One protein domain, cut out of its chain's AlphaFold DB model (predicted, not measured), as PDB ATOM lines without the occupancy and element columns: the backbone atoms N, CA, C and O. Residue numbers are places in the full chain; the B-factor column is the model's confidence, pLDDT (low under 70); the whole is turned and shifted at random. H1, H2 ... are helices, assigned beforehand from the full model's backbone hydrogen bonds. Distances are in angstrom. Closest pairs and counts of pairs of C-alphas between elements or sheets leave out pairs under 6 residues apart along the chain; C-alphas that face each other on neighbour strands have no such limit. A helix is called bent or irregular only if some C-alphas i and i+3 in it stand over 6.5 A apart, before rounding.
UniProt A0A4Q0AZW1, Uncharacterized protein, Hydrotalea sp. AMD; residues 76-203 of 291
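What this domain is: This is residues 76 to 203 of the 291 residues of an uncharacterized protein of Hydrotalea sp. AMD (UniProt A0A4Q0AZW1). Look for an elongated stack of crossed helices: long H3 runs through most of the length, H5 crosses it on the way back, and H6 folds back from H5 before turning into H7, which also packs on H5. H1 crosses H3 on another side, H2 lies across one end beside the beginning of H6, and tiny H4 sits at the turn between H3 and H5 at the other end. The printed part has 128 residues with seven named helices, H1 to H7 in order, and no named strand; the class is all helix. It is compact, with a radius of gyration of the C-alphas of 15.3 A and spans of 47 by 25 by 21 A.

Where its parts are: Find C-alpha 76 at (160.666, 149.728, 144.835); from there H1 runs through residues 76 to 86. H2 holds residues 98 to 110, 18.5 A long. H3, the longest helix, runs 39.1 A from residue 112, whose C-alpha is at (162.211, 129.889, 153.361), to residue 138. H4 is residues 140 to 143, and H5 is residues 147 to 170, 29.0 A long. Both are irregular: C-alphas 164 and 167 in H5 are 8.1 A apart, and C-alphas 140 and 143 in H4, only just irregular, are 6.6 A apart. H6 covers residues 174 to 187, 19.6 A, and H7 covers residues 189 to 203, 20.8 A, ending with C-alpha 203 at (159.439, 157.610, 132.864).

How they stand to each other: Begin at the hub, H5, which has a kink of 66 degrees near residue 164. It touches H3 at a steep tilt of 45 degrees, opposite ways; their closest C-alphas, of Phe 129 and Ile 154, are 6.1 A apart. H5 and H6 form a hairpin at a shallow tilt of 18 degrees, with the C-alphas of Asn 168 and Thr 176 closest at 6.4 A. With residues 147 to 154 alone, H5 touches H7, closest at the C-alphas of Ile 150 and Ile 195, 6.1 A. H4 and H5 only just touch, only at the corner, with 3 pairs of C-alphas within 8 A, the closest those of Ser 142 and Ser 148 at 5.2 A. H6 touches H2 with residues 174 to 178 alone, about perpendicular at 85 degrees; the closest C-alphas, of Ala 104 and Phe 175, are 5.0 A apart. H1 touches H3 at a steep tilt of 63 degrees, closest at the C-alphas of Ile 77 and Ser 124, 6.5 A; H1 and H5 are apart. Each O i to N i+4 pair is within hydrogen-bond range in H1, H2, H3, H6 and H7, against 15 of 20 in H5; H4 is too short for such a pair, and its one O i to N i+3 pair is out of range.

The domain as a whole: The two C-alphas farthest apart, of Ile 99 and Ser 140, are 48.3 A apart. The printed part has no cut; the link from H1 to H2 is long and the others are tight. Mean pLDDT of the printed part is 87.9, and residues 89 to 96 and 142 to 145 are under 70.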
ATOM      1  N   ARG A  76     160.415 150.981 144.114       95.19
ATOM      2  CA  ARG A  76     160.666 149.728 144.835       95.19
ATOM      3  C   ARG A  76     160.380 148.489 143.985       95.19
ATOM      4  O   ARG A  76     161.135 147.529 144.058       95.19
ATOM      5  N   ILE A  77     159.278 148.474 143.233       94.50
ATOM      6  CA  ILE A  77     158.903 147.317 142.405       94.50
ATOM      7  C   ILE A  77     159.900 147.149 141.257       94.50
ATOM      8  O   ILE A  77     160.303 146.027 140.968       94.50
ATOM      9  N   ILE A  78     160.317 148.256 140.642       96.31
ATOM     10  CA  ILE A  78     161.266 148.259 139.527       96.31
ATOM     11  C   ILE A  78     162.653 147.785 139.981       96.31
ATOM     12  O   ILE A  78     163.185 146.841 139.406       96.31
ATOM     13  N   VAL A  79     163.176 148.327 141.085       95.12
ATOM     14  CA  VAL A  79     164.456 147.886 141.667       95.12
ATOM     15  C   VAL A  79     164.412 146.402 142.043       95.12
ATOM     16  O   VAL A  79     165.354 145.654 141.792       95.12
ATOM     17  N   MET A  80     163.303 145.935 142.622       93.69
ATOM     18  CA  MET A  80     163.146 144.516 142.953       93.69
ATOM     19  C   MET A  80     163.123 143.629 141.701       93.69
ATOM     20  O   MET A  80     163.761 142.578 141.699       93.69
ATOM     21  N   ALA A  81     162.473 144.071 140.620       94.38
ATOM     22  CA  ALA A  81     162.476 143.371 139.338       94.38
ATOM     23  C   ALA A  81     163.885 143.265 138.728       94.38
ATOM     24  O   ALA A  81     164.255 142.200 138.235       94.38
ATOM     25  N   GLU A  82     164.688 144.330 138.798       93.62
ATOM     26  CA  GLU A  82     166.084 144.329 138.343       93.62
ATOM     27  C   GLU A  82     166.935 143.326 139.129       93.62
ATOM     28  O   GLU A  82     167.589 142.462 138.539       93.62
ATOM     29  N   LEU A  83     166.879 143.390 140.463       92.12
ATOM     30  CA  LEU A  83     167.612 142.475 141.343       92.12
ATOM     31  C   LEU A  83     167.187 141.019 141.133       92.12
ATOM     32  O   LEU A  83     168.020 140.113 141.143       92.12
ATOM     33  N   TYR A  84     165.894 140.794 140.907       92.00
ATOM     34  CA  TYR A  84     165.345 139.476 140.620       92.00
ATOM     35  C   TYR A  84     165.935 138.877 139.335       92.00
ATOM     36  O   TYR A  84     166.332 137.709 139.337       92.00
ATOM     37  N   LEU A  85     166.060 139.668 138.264       90.50
ATOM     38  CA  LEU A  85     166.676 139.217 137.009       90.50
ATOM     39  C   LEU A  85     168.184 138.968 137.136       90.50
ATOM     40  O   LEU A  85     168.706 138.064 136.490       90.50
ATOM     41  N   GLN A  86     168.880 139.740 137.971       88.38
ATOM     42  CA  GLN A  86     170.322 139.594 138.209       88.38
ATOM     43  C   GLN A  86     170.674 138.437 139.161       88.38
ATOM     44  O   GLN A  86     171.849 138.123 139.356       88.38
ATOM     45  N   SER A  87     169.678 137.789 139.772       84.88
ATOM     46  CA  SER A  87     169.902 136.664 140.678       84.88
ATOM     47  C   SER A  87     170.506 135.461 139.939       84.88
ATOM     48  O   SER A  87     169.842 134.810 139.131       84.88
ATOM     49  N   ASN A  88     171.746 135.099 140.288       72.00
ATOM     50  CA  ASN A  88     172.518 133.995 139.690       72.00
ATOM     51  C   ASN A  88     172.061 132.581 140.104       72.00
ATOM     52  O   ASN A  88     172.763 131.595 139.875       72.00
ATOM     53  N   ILE A  89     170.909 132.451 140.755       68.06
ATOM     54  CA  ILE A  89     170.470 131.173 141.318       68.06
ATOM     55  C   ILE A  89     169.818 130.327 140.225       68.06
ATOM     56  O   ILE A  89     168.721 130.644 139.757       68.06
ATOM     57  N   GLN A  90     170.484 129.236 139.852       58.84
ATOM     58  CA  GLN A  90     169.977 128.237 138.915       58.84
ATOM     59  C   GLN A  90     169.046 127.265 139.642       58.84
ATOM     60  O   GLN A  90     169.468 126.543 140.543       58.84
ATOM     61  N   ILE A  91     167.774 127.234 139.247       62.56
ATOM     62  CA  ILE A  91     166.837 126.195 139.685       62.56
ATOM     63  C   ILE A  91     166.897 125.048 138.675       62.56
ATOM     64  O   ILE A  91     166.810 125.265 137.465       62.56
ATOM     65  N   THR A  92     167.049 123.825 139.184       57.03
ATOM     66  CA  THR A  92     167.073 122.587 138.399       57.03
ATOM     67  C   THR A  92     165.793 122.415 137.574       57.03
ATOM     68  O   THR A  92     164.732 122.944 137.898       57.03
ATOM     69  N   ILE A  93     165.903 121.667 136.479       58.53
ATOM     70  CA  ILE A  93     164.813 121.337 135.564       58.53
ATOM     71  C   ILE A  93     163.602 120.784 136.346       58.53
ATOM     72  O   ILE A  93     163.714 119.758 137.001       58.53
ATOM     73  N   LEU A  94     162.458 121.474 136.266       65.69
ATOM     74  CA  LEU A  94     161.159 121.023 136.775       65.69
ATOM     75  C   LEU A  94     160.337 120.473 135.592       65.69
ATOM     76  O   LEU A  94     159.966 121.255 134.717       65.69
ATOM     77  N   GLU A  95     160.054 119.167 135.555       64.19
ATOM     78  CA  GLU A  95     159.292 118.463 134.494       64.19
ATOM     79  C   GLU A  95     157.868 118.072 134.952       64.19
ATOM     80  O   GLU A  95     157.311 117.059 134.539       64.19
ATOM     81  N   GLU A  96     157.259 118.859 135.847       69.88
ATOM     82  CA  GLU A  96     155.952 118.566 136.481       69.88
ATOM     83  C   GLU A  96     155.841 117.180 137.152       69.88
ATOM     84  O   GLU A  96     154.744 116.731 137.510       69.88
ATOM     85  N   SER A  97     156.967 116.510 137.408       78.38
ATOM     86  CA  SER A  97     156.988 115.182 138.013       78.38
ATOM     87  C   SER A  97     156.647 115.225 139.512       78.38
ATOM     88  O   SER A  97     156.716 116.262 140.182       78.38
ATOM     89  N   PHE A  98     156.271 114.077 140.088       77.94
ATOM     90  CA  PHE A  98     156.052 113.974 141.538       77.94
ATOM     91  C   PHE A  98     157.329 114.297 142.332       77.94
ATOM     92  O   PHE A  98     157.264 114.967 143.364       77.94
ATOM     93  N   ILE A  99     158.485 113.879 141.809       81.75
ATOM     94  CA  ILE A  99     159.805 114.138 142.395       81.75
ATOM     95  C   ILE A  99     160.059 115.647 142.460       81.75
ATOM     96  O   ILE A  99     160.468 116.149 143.506       81.75
ATOM     97  N   ASP A 100     159.707 116.381 141.405       82.00
ATOM     98  CA  ASP A 100     159.892 117.833 141.343       82.00
ATOM     99  C   ASP A 100     158.985 118.596 142.313       82.00
ATOM    100  O   ASP A 100     159.358 119.623 142.877       82.00
ATOM    101  N   LYS A 101     157.774 118.091 142.566       84.06
ATOM    102  CA  LYS A 101     156.881 118.681 143.579       84.06
ATOM    103  C   LYS A 101     157.427 118.480 144.991       84.06
ATOM    104  O   LYS A 101     157.301 119.374 145.832       84.06
ATOM    105  N   CYS A 102     158.027 117.321 145.259       84.00
ATOM    106  CA  CYS A 102     158.702 117.042 146.522       84.00
ATOM    107  C   CYS A 102     159.969 117.889 146.681       84.00
ATOM    108  O   CYS A 102     160.149 118.497 147.736       84.00
ATOM    109  N   SER A 103     160.802 117.988 145.644       84.69
ATOM    110  CA  SER A 103     162.019 118.806 145.667       84.69
ATOM    111  C   SER A 103     161.698 120.291 145.841       84.69
ATOM    112  O   SER A 103     162.351 120.960 146.635       84.69
ATOM    113  N   ALA A 104     160.626 120.792 145.221       86.19
ATOM    114  CA  ALA A 104     160.169 122.164 145.412       86.19
ATOM    115  C   ALA A 104     159.748 122.457 146.861       86.19
ATOM    116  O   ALA A 104     160.080 123.509 147.409       86.19
ATOM    117  N   LYS A 105     159.036 121.528 147.511       87.88
ATOM    118  CA  LYS A 105     158.698 121.657 148.939       87.88
ATOM    119  C   LYS A 105     159.932 121.569 149.832       87.88
ATOM    120  O   LYS A 105     160.025 122.318 150.799       87.88
ATOM    121  N   LEU A 106     160.873 120.681 149.508       87.81
ATOM    122  CA  LEU A 106     162.142 120.580 150.224       87.81
ATOM    123  C   LEU A 106     162.931 121.892 150.114       87.81
ATOM    124  O   LEU A 106     163.412 122.392 151.123       87.81
ATOM    125  N   PHE A 107     162.984 122.485 148.921       87.38
ATOM    126  CA  PHE A 107     163.616 123.778 148.678       87.38
ATOM    127  C   PHE A 107     162.965 124.896 149.496       87.38
ATOM    128  O   PHE A 107     163.661 125.650 150.169       87.38
ATOM    129  N   GLN A 108     161.630 124.976 149.493       89.25
ATOM    130  CA  GLN A 108     160.894 125.941 150.314       89.25
ATOM    131  C   GLN A 108     161.221 125.787 151.808       89.25
ATOM    132  O   GLN A 108     161.296 126.784 152.523       89.25
ATOM    133  N   TRP A 109     161.413 124.554 152.281       90.06
ATOM    134  CA  TRP A 109     161.765 124.274 153.671       90.06
ATOM    135  C   TRP A 109     163.230 124.605 154.000       90.06
ATOM    136  O   TRP A 109     163.501 125.158 155.060       90.06
ATOM    137  N   GLN A 110     164.166 124.312 153.093       89.88
ATOM    138  CA  GLN A 110     165.594 124.614 153.261       89.88
ATOM    139  C   GLN A 110     165.899 126.113 153.149       89.88
ATOM    140  O   GLN A 110     166.786 126.617 153.837       89.88
ATOM    141  N   HIS A 111     165.169 126.827 152.289       89.81
ATOM    142  CA  HIS A 111     165.411 128.231 151.958       89.81
ATOM    143  C   HIS A 111     164.118 129.069 152.022       89.81
ATOM    144  O   HIS A 111     163.661 129.591 150.997       89.81
ATOM    145  N   PRO A 112     163.509 129.230 153.213       90.56
ATOM    146  CA  PRO A 112     162.211 129.889 153.361       90.56
ATOM    147  C   PRO A 112     162.240 131.372 152.964       90.56
ATOM    148  O   PRO A 112     161.349 131.828 152.244       90.56
ATOM    149  N   ASP A 113     163.278 132.110 153.368       90.50
ATOM    150  CA  ASP A 113     163.412 133.542 153.065       90.50
ATOM    151  C   ASP A 113     163.577 133.784 151.566       90.50
ATOM    152  O   ASP A 113     162.959 134.677 150.985       90.50
ATOM    153  N   TYR A 114     164.362 132.931 150.910       88.31
ATOM    154  CA  TYR A 114     164.568 133.020 149.472       88.31
ATOM    155  C   TYR A 114     163.305 132.649 148.691       88.31
ATOM    156  O   TYR A 114     162.933 133.338 147.743       88.31
ATOM    157  N   PHE A 115     162.590 131.604 149.114       90.56
ATOM    158  CA  PHE A 115     161.293 131.278 148.530       90.56
ATOM    159  C   PHE A 115     160.305 132.445 148.664       90.56
ATOM    160  O   PHE A 115     159.590 132.774 147.715       90.56
ATOM    161  N   HIS A 116     160.278 133.097 149.830       91.56
ATOM    162  CA  HIS A 116     159.458 134.280 150.051       91.56
ATOM    163  C   HIS A 116     159.852 135.435 149.123       91.56
ATOM    164  O   HIS A 116     158.969 136.058 148.528       91.56
ATOM    165  N   TYR A 117     161.152 135.683 148.950       91.62
ATOM    166  CA  TYR A 117     161.674 136.663 148.001       91.62
ATOM    167  C   TYR A 117     161.218 136.362 146.564       91.62
ATOM    168  O   TYR A 117     160.659 137.244 145.910       91.62
ATOM    169  N   LEU A 118     161.365 135.120 146.088       90.69
ATOM    170  CA  LEU A 118     160.918 134.710 144.752       90.69
ATOM    171  C   LEU A 118     159.417 134.915 144.560       90.69
ATOM    172  O   LEU A 118     158.987 135.564 143.608       90.69
ATOM    173  N   HIS A 119     158.609 134.391 145.485       92.31
ATOM    174  CA  HIS A 119     157.154 134.516 145.416       92.31
ATOM    175  C   HIS A 119     156.723 135.983 145.363       92.31
ATOM    176  O   HIS A 119     155.899 136.358 144.529       92.31
ATOM    177  N   THR A 120     157.327 136.823 146.205       93.25
ATOM    178  CA  THR A 120     157.019 138.254 146.275       93.25
ATOM    179  C   THR A 120     157.376 138.977 144.975       93.25
ATOM    180  O   THR A 120     156.580 139.785 144.493       93.25
ATOM    181  N   ASN A 121     158.524 138.664 144.366       93.56
ATOM    182  CA  ASN A 121     158.926 139.245 143.083       93.56
ATOM    183  C   ASN A 121     158.019 138.808 141.930       93.56
ATOM    184  O   ASN A 121     157.576 139.658 141.161       93.56
ATOM    185  N   ILE A 122     157.657 137.524 141.850       93.81
ATOM    186  CA  ILE A 122     156.727 137.020 140.825       93.81
ATOM    187  C   ILE A 122     155.367 137.712 140.942       93.81
ATOM    188  O   ILE A 122     154.824 138.168 139.938       93.81
ATOM    189  N   VAL A 123     154.825 137.838 142.157       94.31
ATOM    190  CA  VAL A 123     153.554 138.546 142.386       94.31
ATOM    191  C   VAL A 123     153.666 140.031 142.028       94.31
ATOM    192  O   VAL A 123     152.750 140.588 141.424       94.31
ATOM    193  N   SER A 124     154.781 140.680 142.366       94.69
ATOM    194  CA  SER A 124     154.999 142.097 142.050       94.69
ATOM    195  C   SER A 124     155.099 142.333 140.541       94.69
ATOM    196  O   SER A 124     154.438 143.235 140.031       94.69
ATOM    197  N   LEU A 125     155.845 141.489 139.821       95.12
ATOM    198  CA  LEU A 125     155.937 141.512 138.357       95.12
ATOM    199  C   LEU A 125     154.584 141.245 137.702       95.12
ATOM    200  O   LEU A 125     154.195 141.962 136.786       95.12
ATOM    201  N   GLN A 126     153.838 140.257 138.201       94.81
ATOM    202  CA  GLN A 126     152.479 139.980 137.747       94.81
ATOM    203  C   GLN A 126     151.595 141.230 137.853       94.81
ATOM    204  O   GLN A 126     150.939 141.597 136.880       94.81
ATOM    205  N   ASN A 127     151.575 141.879 139.019       95.00
ATOM    206  CA  ASN A 127     150.752 143.064 139.242       95.00
ATOM    207  C   ASN A 127     151.189 144.223 138.339       95.00
ATOM    208  O   ASN A 127     150.340 144.839 137.699       95.00
ATOM    209  N   LEU A 128     152.500 144.463 138.226       96.56
ATOM    210  CA  LEU A 128     153.062 145.471 137.330       96.56
ATOM    211  C   LEU A 128     152.630 145.228 135.877       96.56
ATOM    212  O   LEU A 128     152.141 146.142 135.222       96.56
ATOM    213  N   PHE A 129     152.757 143.997 135.383       96.19
ATOM    214  CA  PHE A 129     152.388 143.640 134.013       96.19
ATOM    215  C   PHE A 129     150.892 143.775 133.750       96.19
ATOM    216  O   PHE A 129     150.517 144.277 132.693       96.19
ATOM    217  N   PHE A 130     150.032 143.401 134.701       95.19
ATOM    218  CA  PHE A 130     148.595 143.648 134.571       95.19
ATOM    219  C   PHE A 130     148.270 145.144 134.523       95.19
ATOM    220  O   PHE A 130     147.495 145.567 133.667       95.19
ATOM    221  N   SER A 131     148.875 145.954 135.396       95.81
ATOM    222  CA  SER A 131     148.666 147.405 135.403       95.81
ATOM    223  C   SER A 131     149.193 148.082 134.136       95.81
ATOM    224  O   SER A 131     148.539 148.981 133.612       95.81
ATOM    225  N   LEU A 132     150.340 147.639 133.616       94.94
ATOM    226  CA  LEU A 132     150.908 148.153 132.370       94.94
ATOM    227  C   LEU A 132     150.085 147.753 131.145       94.94
ATOM    228  O   LEU A 132     149.867 148.593 130.278       94.94
ATOM    229  N   ASP A 133     149.597 146.512 131.064       94.56
ATOM    230  CA  ASP A 133     148.725 146.103 129.957       94.56
ATOM    231  C   ASP A 133     147.401 146.879 129.969       94.56
ATOM    232  O   ASP A 133     146.976 147.385 128.930       94.56
ATOM    233  N   ASP A 134     146.788 147.051 131.147       93.06
ATOM    234  CA  ASP A 134     145.575 147.862 131.301       93.06
ATOM    235  C   ASP A 134     145.822 149.316 130.868       93.06
ATOM    236  O   ASP A 134     145.066 149.865 130.062       93.06
ATOM    237  N   PHE A 135     146.931 149.911 131.314       92.88
ATOM    238  CA  PHE A 135     147.347 151.254 130.916       92.88
ATOM    239  C   PHE A 135     147.552 151.383 129.406       92.88
ATOM    240  O   PHE A 135     147.010 152.299 128.787       92.88
ATOM    241  N   LEU A 136     148.289 150.460 128.791       91.19
ATOM    242  CA  LEU A 136     148.565 150.461 127.352       91.19
ATOM    243  C   LEU A 136     147.317 150.185 126.509       91.19
ATOM    244  O   LEU A 136     147.220 150.667 125.385       91.19
ATOM    245  N   SER A 137     146.349 149.434 127.039       88.44
ATOM    246  CA  SER A 137     145.078 149.175 126.354       88.44
ATOM    247  C   SER A 137     144.146 150.391 126.329       88.44
ATOM    248  O   SER A 137     143.401 150.572 125.367       88.44
ATOM    249  N   LYS A 138     144.187 151.222 127.377       84.56
ATOM    250  CA  LYS A 138     143.320 152.402 127.532       84.56
ATOM    251  C   LYS A 138     143.957 153.684 127.015       84.56
ATOM    252  O   LYS A 138     143.244 154.612 126.642       84.56
ATOM    253  N   SER A 139     145.283 153.760 127.025       78.44
ATOM    254  CA  SER A 139     146.006 154.928 126.540       78.44
ATOM    255  C   SER A 139     146.155 154.887 125.019       78.44
ATOM    256  O   SER A 139     146.436 153.854 124.411       78.44
ATOM    257  N   SER A 140     146.055 156.053 124.383       75.94
ATOM    258  CA  SER A 140     146.421 156.235 122.973       75.94
ATOM    259  C   SER A 140     147.939 156.114 122.730       75.94
ATOM    260  O   SER A 140     148.402 156.260 121.601       75.94
ATOM    261  N   LEU A 141     148.726 155.833 123.781       71.75
ATOM    262  CA  LEU A 141     150.186 155.692 123.735       71.75
ATOM    263  C   LEU A 141     150.630 154.445 122.968       71.75
ATOM    264  O   LEU A 141     151.775 154.392 122.534       71.75
ATOM    265  N   SER A 142     149.738 153.475 122.749       61.62
ATOM    266  CA  SER A 142     150.022 152.233 122.013       61.62
ATOM    267  C   SER A 142     150.604 152.453 120.607       61.62
ATOM    268  O   SER A 142     151.382 151.621 120.135       61.62
ATOM    269  N   ASN A 143     150.306 153.591 119.967       61.84
ATOM    270  CA  ASN A 143     150.804 153.945 118.632       61.84
ATOM    271  C   ASN A 143     152.192 154.614 118.629       61.84
ATOM    272  O   ASN A 143     152.783 154.798 117.564       61.84
ATOM    273  N   HIS A 144     152.728 154.980 119.794       66.75
ATOM    274  CA  HIS A 144     153.983 155.719 119.928       66.75
ATOM    275  C   HIS A 144     155.004 154.946 120.781       66.75
ATOM    276  O   HIS A 144     154.663 154.012 121.499       66.75
ATOM    277  N   LEU A 145     156.288 155.314 120.679       64.56
ATOM    278  CA  LEU A 145     157.362 154.823 121.568       64.56
ATOM    279  C   LEU A 145     157.517 153.290 121.636       64.56
ATOM    280  O   LEU A 145     157.802 152.740 122.694       64.56
ATOM    281  N   SER A 146     157.301 152.578 120.525       78.19
ATOM    282  CA  SER A 146     157.401 151.106 120.480       78.19
ATOM    283  C   SER A 146     156.450 150.377 121.453       78.19
ATOM    284  O   SER A 146     156.603 149.176 121.690       78.19
ATOM    285  N   ALA A 147     155.435 151.076 121.982       83.44
ATOM    286  CA  ALA A 147     154.549 150.582 123.030       83.44
ATOM    287  C   ALA A 147     153.751 149.342 122.603       83.44
ATOM    288  O   ALA A 147     153.515 148.457 123.420       83.44
ATOM    289  N   SER A 148     153.403 149.211 121.319       86.12
ATOM    290  CA  SER A 148     152.727 148.024 120.776       86.12
ATOM    291  C   SER A 148     153.563 146.743 120.896       86.12
ATOM    292  O   SER A 148     153.045 145.685 121.258       86.12
ATOM    293  N   THR A 149     154.874 146.832 120.648       90.62
ATOM    294  CA  THR A 149     155.795 145.690 120.765       90.62
ATOM    295  C   THR A 149     155.944 145.273 122.225       90.62
ATOM    296  O   THR A 149     155.939 144.084 122.546       90.62
ATOM    297  N   ILE A 150     156.029 146.254 123.123       93.12
ATOM    298  CA  ILE A 150     156.117 146.028 124.565       93.12
ATOM    299  C   ILE A 150     154.816 145.439 125.106       93.12
ATOM    300  O   ILE A 150     154.855 144.441 125.823       93.12
ATOM    301  N   GLN A 151     153.663 145.958 124.684       93.00
ATOM    302  CA  GLN A 151     152.366 145.400 125.051       93.00
ATOM    303  C   GLN A 151     152.239 143.940 124.607       93.00
ATOM    304  O   GLN A 151     151.766 143.102 125.372       93.00
ATOM    305  N   HIS A 152     152.700 143.602 123.399       92.81
ATOM    306  CA  HIS A 152     152.710 142.217 122.933       92.81
ATOM    307  C   HIS A 152     153.584 141.312 123.821       92.81
ATOM    308  O   HIS A 152     153.157 140.208 124.172       92.81
ATOM    309  N   LYS A 153     154.781 141.763 124.225       94.94
ATOM    310  CA  LYS A 153     155.650 141.021 125.163       94.94
ATOM    311  C   LYS A 153     154.965 140.814 126.517       94.94
ATOM    312  O   LYS A 153     154.910 139.685 127.001       94.94
ATOM    313  N   ILE A 154     154.369 141.869 127.077       95.38
ATOM    314  CA  ILE A 154     153.613 141.807 128.336       95.38
ATOM    315  C   ILE A 154     152.472 140.788 128.226       95.38
ATOM    316  O   ILE A 154     152.374 139.882 129.053       95.38
ATOM    317  N   LYS A 155     151.648 140.874 127.174       95.06
ATOM    318  CA  LYS A 155     150.546 139.928 126.937       95.06
ATOM    319  C   LYS A 155     151.037 138.495 126.783       95.06
ATOM    320  O   LYS A 155     150.442 137.595 127.366       95.06
ATOM    321  N   THR A 156     152.144 138.286 126.072       94.88
ATOM    322  CA  THR A 156     152.748 136.958 125.894       94.88
ATOM    323  C   THR A 156     153.109 136.332 127.243       94.88
ATOM    324  O   THR A 156     152.719 135.194 127.504       94.88
ATOM    325  N   ILE A 157     153.779 137.081 128.125       94.94
ATOM    326  CA  ILE A 157     154.136 136.615 129.474       94.94
ATOM    327  C   ILE A 157     152.874 136.362 130.310       94.94
ATOM    328  O   ILE A 157     152.733 135.307 130.936       94.94
ATOM    329  N   LEU A 158     151.927 137.304 130.304       95.06
ATOM    330  CA  LEU A 158     150.692 137.181 131.074       95.06
ATOM    331  C   LEU A 158     149.874 135.957 130.650       95.06
ATOM    332  O   LEU A 158     149.388 135.231 131.508       95.06
ATOM    333  N   GLU A 159     149.717 135.707 129.353       94.31
ATOM    334  CA  GLU A 159     148.864 134.635 128.834       94.31
ATOM    335  C   GLU A 159     149.521 133.263 128.862       94.31
ATOM    336  O   GLU A 159     148.854 132.291 129.214       94.31
ATOM    337  N   LYS A 160     150.814 133.172 128.533       92.62
ATOM    338  CA  LYS A 160     151.514 131.882 128.471       92.62
ATOM    339  C   LYS A 160     152.033 131.411 129.827       92.62
ATOM    340  O   LYS A 160     152.112 130.206 130.036       92.62
ATOM    341  N   ILE A 161     152.393 132.329 130.731       91.50
ATOM    342  CA  ILE A 161     153.075 131.989 131.992       91.50
ATOM    343  C   ILE A 161     152.182 132.276 133.201       91.50
ATOM    344  O   ILE A 161     151.951 131.394 134.025       91.50
ATOM    345  N   ILE A 162     151.661 133.499 133.330       92.06
ATOM    346  CA  ILE A 162     151.016 133.936 134.579       92.06
ATOM    347  C   ILE A 162     149.575 133.419 134.705       92.06
ATOM    348  O   ILE A 162     149.254 132.722 135.669       92.06
ATOM    349  N   LYS A 163     148.698 133.709 133.730       91.94
ATOM    350  CA  LYS A 163     147.265 133.351 133.744       91.94
ATOM    351  C   LYS A 163     147.007 131.851 133.981       91.94
ATOM    352  O   LYS A 163     146.149 131.559 134.817       91.94
ATOM    353  N   PRO A 164     147.740 130.901 133.361       91.12
ATOM    354  CA  PRO A 164     147.549 129.465 133.607       91.12
ATOM    355  C   PRO A 164     147.816 129.047 135.060       91.12
ATOM    356  O   PRO A 164     147.305 128.033 135.533       91.12
ATOM    357  N   HIS A 165     148.605 129.837 135.791       89.00
ATOM    358  CA  HIS A 165     149.089 129.500 137.122       89.00
ATOM    359  C   HIS A 165     148.623 130.467 138.227       89.00
ATOM    360  O   HIS A 165     148.933 130.230 139.397       89.00
ATOM    361  N   CYS A 166     147.815 131.490 137.913       82.94
ATOM    362  CA  CYS A 166     147.332 132.516 138.852       82.94
ATOM    363  C   CYS A 166     146.790 131.953 140.177       82.94
ATOM    364  O   CYS A 166     147.166 132.414 141.256       82.94
ATOM    365  N   ALA A 167     145.937 130.924 140.120       81.69
ATOM    366  CA  ALA A 167     145.350 130.322 141.319       81.69
ATOM    367  C   ALA A 167     146.406 129.681 142.239       81.69
ATOM    368  O   ALA A 167     146.276 129.708 143.462       81.69
ATOM    369  N   ASN A 168     147.467 129.118 141.661       83.19
ATOM    370  CA  ASN A 168     148.548 128.472 142.401       83.19
ATOM    371  C   ASN A 168     149.564 129.486 142.941       83.19
ATOM    372  O   ASN A 168     150.099 129.278 144.031       83.19
ATOM    373  N   ILE A 169     149.776 130.600 142.229       82.75
ATOM    374  CA  ILE A 169     150.540 131.752 142.728       82.75
ATOM    375  C   ILE A 169     149.862 132.305 143.986       82.75
ATOM    376  O   ILE A 169     150.522 132.465 145.013       82.75
ATOM    377  N   ALA A 170     148.541 132.515 143.951       83.00
ATOM    378  CA  ALA A 170     147.776 132.996 145.104       83.00
ATOM    379  C   ALA A 170     147.877 132.049 146.315       83.00
ATOM    380  O   ALA A 170     147.976 132.494 147.455       83.00
ATOM    381  N   LYS A 171     147.928 130.734 146.065       88.44
ATOM    382  CA  LYS A 171     148.104 129.696 147.094       88.44
ATOM    383  C   LYS A 171     149.554 129.497 147.556       88.44
ATOM    384  O   LYS A 171     149.791 128.608 148.369       88.44
ATOM    385  N   ARG A 172     150.523 130.271 147.048       88.12
ATOM    386  CA  ARG A 172     151.963 130.114 147.348       88.12
ATOM    387  C   ARG A 172     152.480 128.689 147.098       88.12
ATOM    388  O   ARG A 172     153.256 128.149 147.883       88.12
ATOM    389  N   SER A 173     152.025 128.061 146.014       89.69
ATOM    390  CA  SER A 173     152.465 126.715 145.629       89.69
ATOM    391  C   SER A 173     153.970 126.688 145.362       89.69
ATOM    392  O   SER A 173     154.435 127.343 144.429       89.69
ATOM    393  N   ALA A 174     154.712 125.888 146.138       88.44
ATOM    394  CA  ALA A 174     156.167 125.794 146.032       88.44
ATOM    395  C   ALA A 174     156.633 125.479 144.606       88.44
ATOM    396  O   ALA A 174     157.417 126.217 144.018       88.44
ATOM    397  N   PHE A 175     156.072 124.415 144.024       89.12
ATOM    398  CA  PHE A 175     156.397 123.980 142.670       89.12
ATOM    399  C   PHE A 175     156.103 125.069 141.636       89.12
ATOM    400  O   PHE A 175     156.947 125.383 140.807       89.12
ATOM    401  N   THR A 176     154.921 125.684 141.709       89.38
ATOM    402  CA  THR A 176     154.503 126.690 140.726       89.38
ATOM    403  C   THR A 176     155.363 127.946 140.795       89.38
ATOM    404  O   THR A 176     155.706 128.495 139.756       89.38
ATOM    405  N   THR A 177     155.733 128.395 141.996       91.19
ATOM    406  CA  THR A 177     156.629 129.542 142.171       91.19
ATOM    407  C   THR A 177     157.985 129.283 141.524       91.19
ATOM    408  O   THR A 177     158.425 130.110 140.735       91.19
ATOM    409  N   LEU A 178     158.611 128.130 141.782       89.94
ATOM    410  CA  LEU A 178     159.907 127.792 141.180       89.94
ATOM    411  C   LEU A 178     159.803 127.554 139.662       89.94
ATOM    412  O   LEU A 178     160.717 127.887 138.915       89.94
ATOM    413  N   TYR A 179     158.678 127.009 139.194       88.94
ATOM    414  CA  TYR A 179     158.426 126.792 137.771       88.94
ATOM    415  C   TYR A 179     158.276 128.107 136.998       88.94
ATOM    416  O   TYR A 179     158.927 128.300 135.974       88.94
ATOM    417  N   ILE A 180     157.459 129.036 137.504       90.62
ATOM    418  CA  ILE A 180     157.305 130.367 136.903       90.62
ATOM    419  C   ILE A 180     158.620 131.130 136.967       90.62
ATOM    420  O   ILE A 180     158.997 131.755 135.984       90.62
ATOM    421  N   ASP A 181     159.314 131.063 138.101       90.62
ATOM    422  CA  ASP A 181     160.618 131.691 138.259       90.62
ATOM    423  C   ASP A 181     161.589 131.262 137.152       90.62
ATOM    424  O   ASP A 181     162.149 132.116 136.460       90.62
ATOM    425  N   LYS A 182     161.694 129.946 136.921       88.31
ATOM    426  CA  LYS A 182     162.477 129.383 135.821       88.31
ATOM    427  C   LYS A 182     162.052 129.997 134.490       88.31
ATOM    428  O   LYS A 182     162.896 130.553 133.806       88.31
ATOM    429  N   LEU A 183     160.767 129.952 134.133       90.00
ATOM    430  CA  LEU A 183     160.292 130.483 132.849       90.00
ATOM    431  C   LEU A 183     160.597 131.980 132.675       90.00
ATOM    432  O   LEU A 183     161.066 132.391 131.614       90.00
ATOM    433  N   LEU A 184     160.375 132.790 133.712       91.94
ATOM    434  CA  LEU A 184     160.628 134.229 133.662       91.94
ATOM    435  C   LEU A 184     162.124 134.542 133.534       91.94
ATOM    436  O   LEU A 184     162.479 135.400 132.734       91.94
ATOM    437  N   ARG A 185     162.998 133.857 134.285       89.56
ATOM    438  CA  ARG A 185     164.446 134.141 134.296       89.56
ATOM    439  C   ARG A 185     165.240 133.415 133.205       89.56
ATOM    440  O   ARG A 185     166.284 133.912 132.808       89.56
ATOM    441  N   SER A 186     164.785 132.264 132.708       86.06
ATOM    442  CA  SER A 186     165.493 131.517 131.655       86.06
ATOM    443  C   SER A 186     164.992 131.829 130.253       86.06
ATOM    444  O   SER A 186     165.780 131.816 129.314       86.06
ATOM    445  N   THR A 187     163.685 132.048 130.096       88.00
ATOM    446  CA  THR A 187     163.052 132.140 128.773       88.00
ATOM    447  C   THR A 187     162.672 133.574 128.428       88.00
ATOM    448  O   THR A 187     162.890 134.005 127.304       88.00
ATOM    449  N   GLU A 188     162.131 134.324 129.389       93.75
ATOM    450  CA  GLU A 188     161.588 135.669 129.151       93.75
ATOM    451  C   GLU A 188     162.438 136.797 129.758       93.75
ATOM    452  O   GLU A 188     162.000 137.947 129.776       93.75
ATOM    453  N   ALA A 189     163.658 136.518 130.230       92.88
ATOM    454  CA  ALA A 189     164.501 137.526 130.883       92.88
ATOM    455  C   ALA A 189     164.771 138.732 129.974       92.88
ATOM    456  O   ALA A 189     164.612 139.875 130.402       92.88
ATOM    457  N   ASP A 190     165.086 138.483 128.700       94.06
ATOM    458  CA  ASP A 190     165.275 139.545 127.711       94.06
ATOM    459  C   ASP A 190     163.979 140.324 127.464       94.06
ATOM    460  O   ASP A 190     163.998 141.547 127.327       94.06
ATOM    461  N   SER A 191     162.825 139.653 127.430       95.50
ATOM    462  CA  SER A 191     161.523 140.317 127.306       95.50
ATOM    463  C   SER A 191     161.266 141.254 128.485       95.50
ATOM    464  O   SER A 191     160.866 142.396 128.265       95.50
ATOM    465  N   ILE A 192     161.539 140.805 129.715       96.00
ATOM    466  CA  ILE A 192     161.375 141.612 130.930       96.00
ATOM    467  C   ILE A 192     162.356 142.786 130.926       96.00
ATOM    468  O   ILE A 192     161.944 143.909 131.200       96.00
ATOM    469  N   LYS A 193     163.618 142.568 130.542       95.88
ATOM    470  CA  LYS A 193     164.612 143.642 130.417       95.88
ATOM    471  C   LYS A 193     164.170 144.714 129.419       95.88
ATOM    472  O   LYS A 193     164.201 145.893 129.747       95.88
ATOM    473  N   ASN A 194     163.665 144.313 128.253       95.38
ATOM    474  CA  ASN A 194     163.120 145.251 127.267       95.38
ATOM    475  C   ASN A 194     161.912 146.039 127.811       95.38
ATOM    476  O   ASN A 194     161.726 147.202 127.467       95.38
ATOM    477  N   ILE A 195     161.063 145.408 128.634       96.25
ATOM    478  CA  ILE A 195     159.947 146.097 129.298       96.25
ATOM    479  C   ILE A 195     160.487 147.133 130.293       96.25
ATOM    480  O   ILE A 195     159.992 148.255 130.306       96.25
ATOM    481  N   LEU A 196     161.503 146.788 131.091       96.75
ATOM    482  CA  LEU A 196     162.152 147.714 132.027       96.75
ATOM    483  C   LEU A 196     162.792 148.908 131.305       96.75
ATOM    484  O   LEU A 196     162.530 150.046 131.676       96.75
ATOM    485  N   GLU A 197     163.542 148.665 130.230       95.81
ATOM    486  CA  GLU A 197     164.136 149.722 129.399       95.81
ATOM    487  C   GLU A 197     163.068 150.678 128.848       95.81
ATOM    488  O   GLU A 197     163.208 151.899 128.936       95.81
ATOM    489  N   TRP A 198     161.947 150.136 128.366       95.62
ATOM    490  CA  TRP A 198     160.817 150.949 127.921       95.62
ATOM    491  C   TRP A 198     160.160 151.747 129.061       95.62
ATOM    492  O   TRP A 198     159.756 152.895 128.852       95.62
ATOM    493  N   ILE A 199     160.061 151.171 130.268       96.62
ATOM    494  CA  ILE A 199     159.578 151.891 131.456       96.62
ATOM    495  C   ILE A 199     160.493 153.079 131.742       96.62
ATOM    496  O   ILE A 199     159.977 154.171 131.950       96.62
ATOM    497  N   TYR A 200     161.815 152.905 131.699       97.44
ATOM    498  CA  TYR A 200     162.770 153.989 131.937       97.44
ATOM    499  C   TYR A 200     162.626 155.120 130.910       97.44
ATOM    500  O   TYR A 200     162.547 156.291 131.281       97.44
ATOM    501  N   GLU A 201     162.543 154.786 129.617       95.31
ATOM    502  CA  GLU A 201     162.345 155.782 128.556       95.31
ATOM    503  C   GLU A 201     161.036 156.555 128.742       95.31
ATOM    504  O   GLU A 201     160.999 157.783 128.620       95.31
ATOM    505  N   THR A 202     159.961 155.834 129.064       95.44
ATOM    506  CA  THR A 202     158.642 156.425 129.295       95.44
ATOM    507  C   THR A 202     158.649 157.299 130.545       95.44
ATOM    508  O   THR A 202     158.101 158.396 130.523       95.44
ATOM    509  N   ASP A 203     159.317 156.867 131.612       97.62
ATOM    510  CA  ASP A 203     159.439 157.610 132.864       97.62
ATOM    511  C   ASP A 203     160.204 158.929 132.676       97.62
ATOM    512  O   ASP A 203     159.768 159.975 133.162       97.62
TER     513      ASP A 203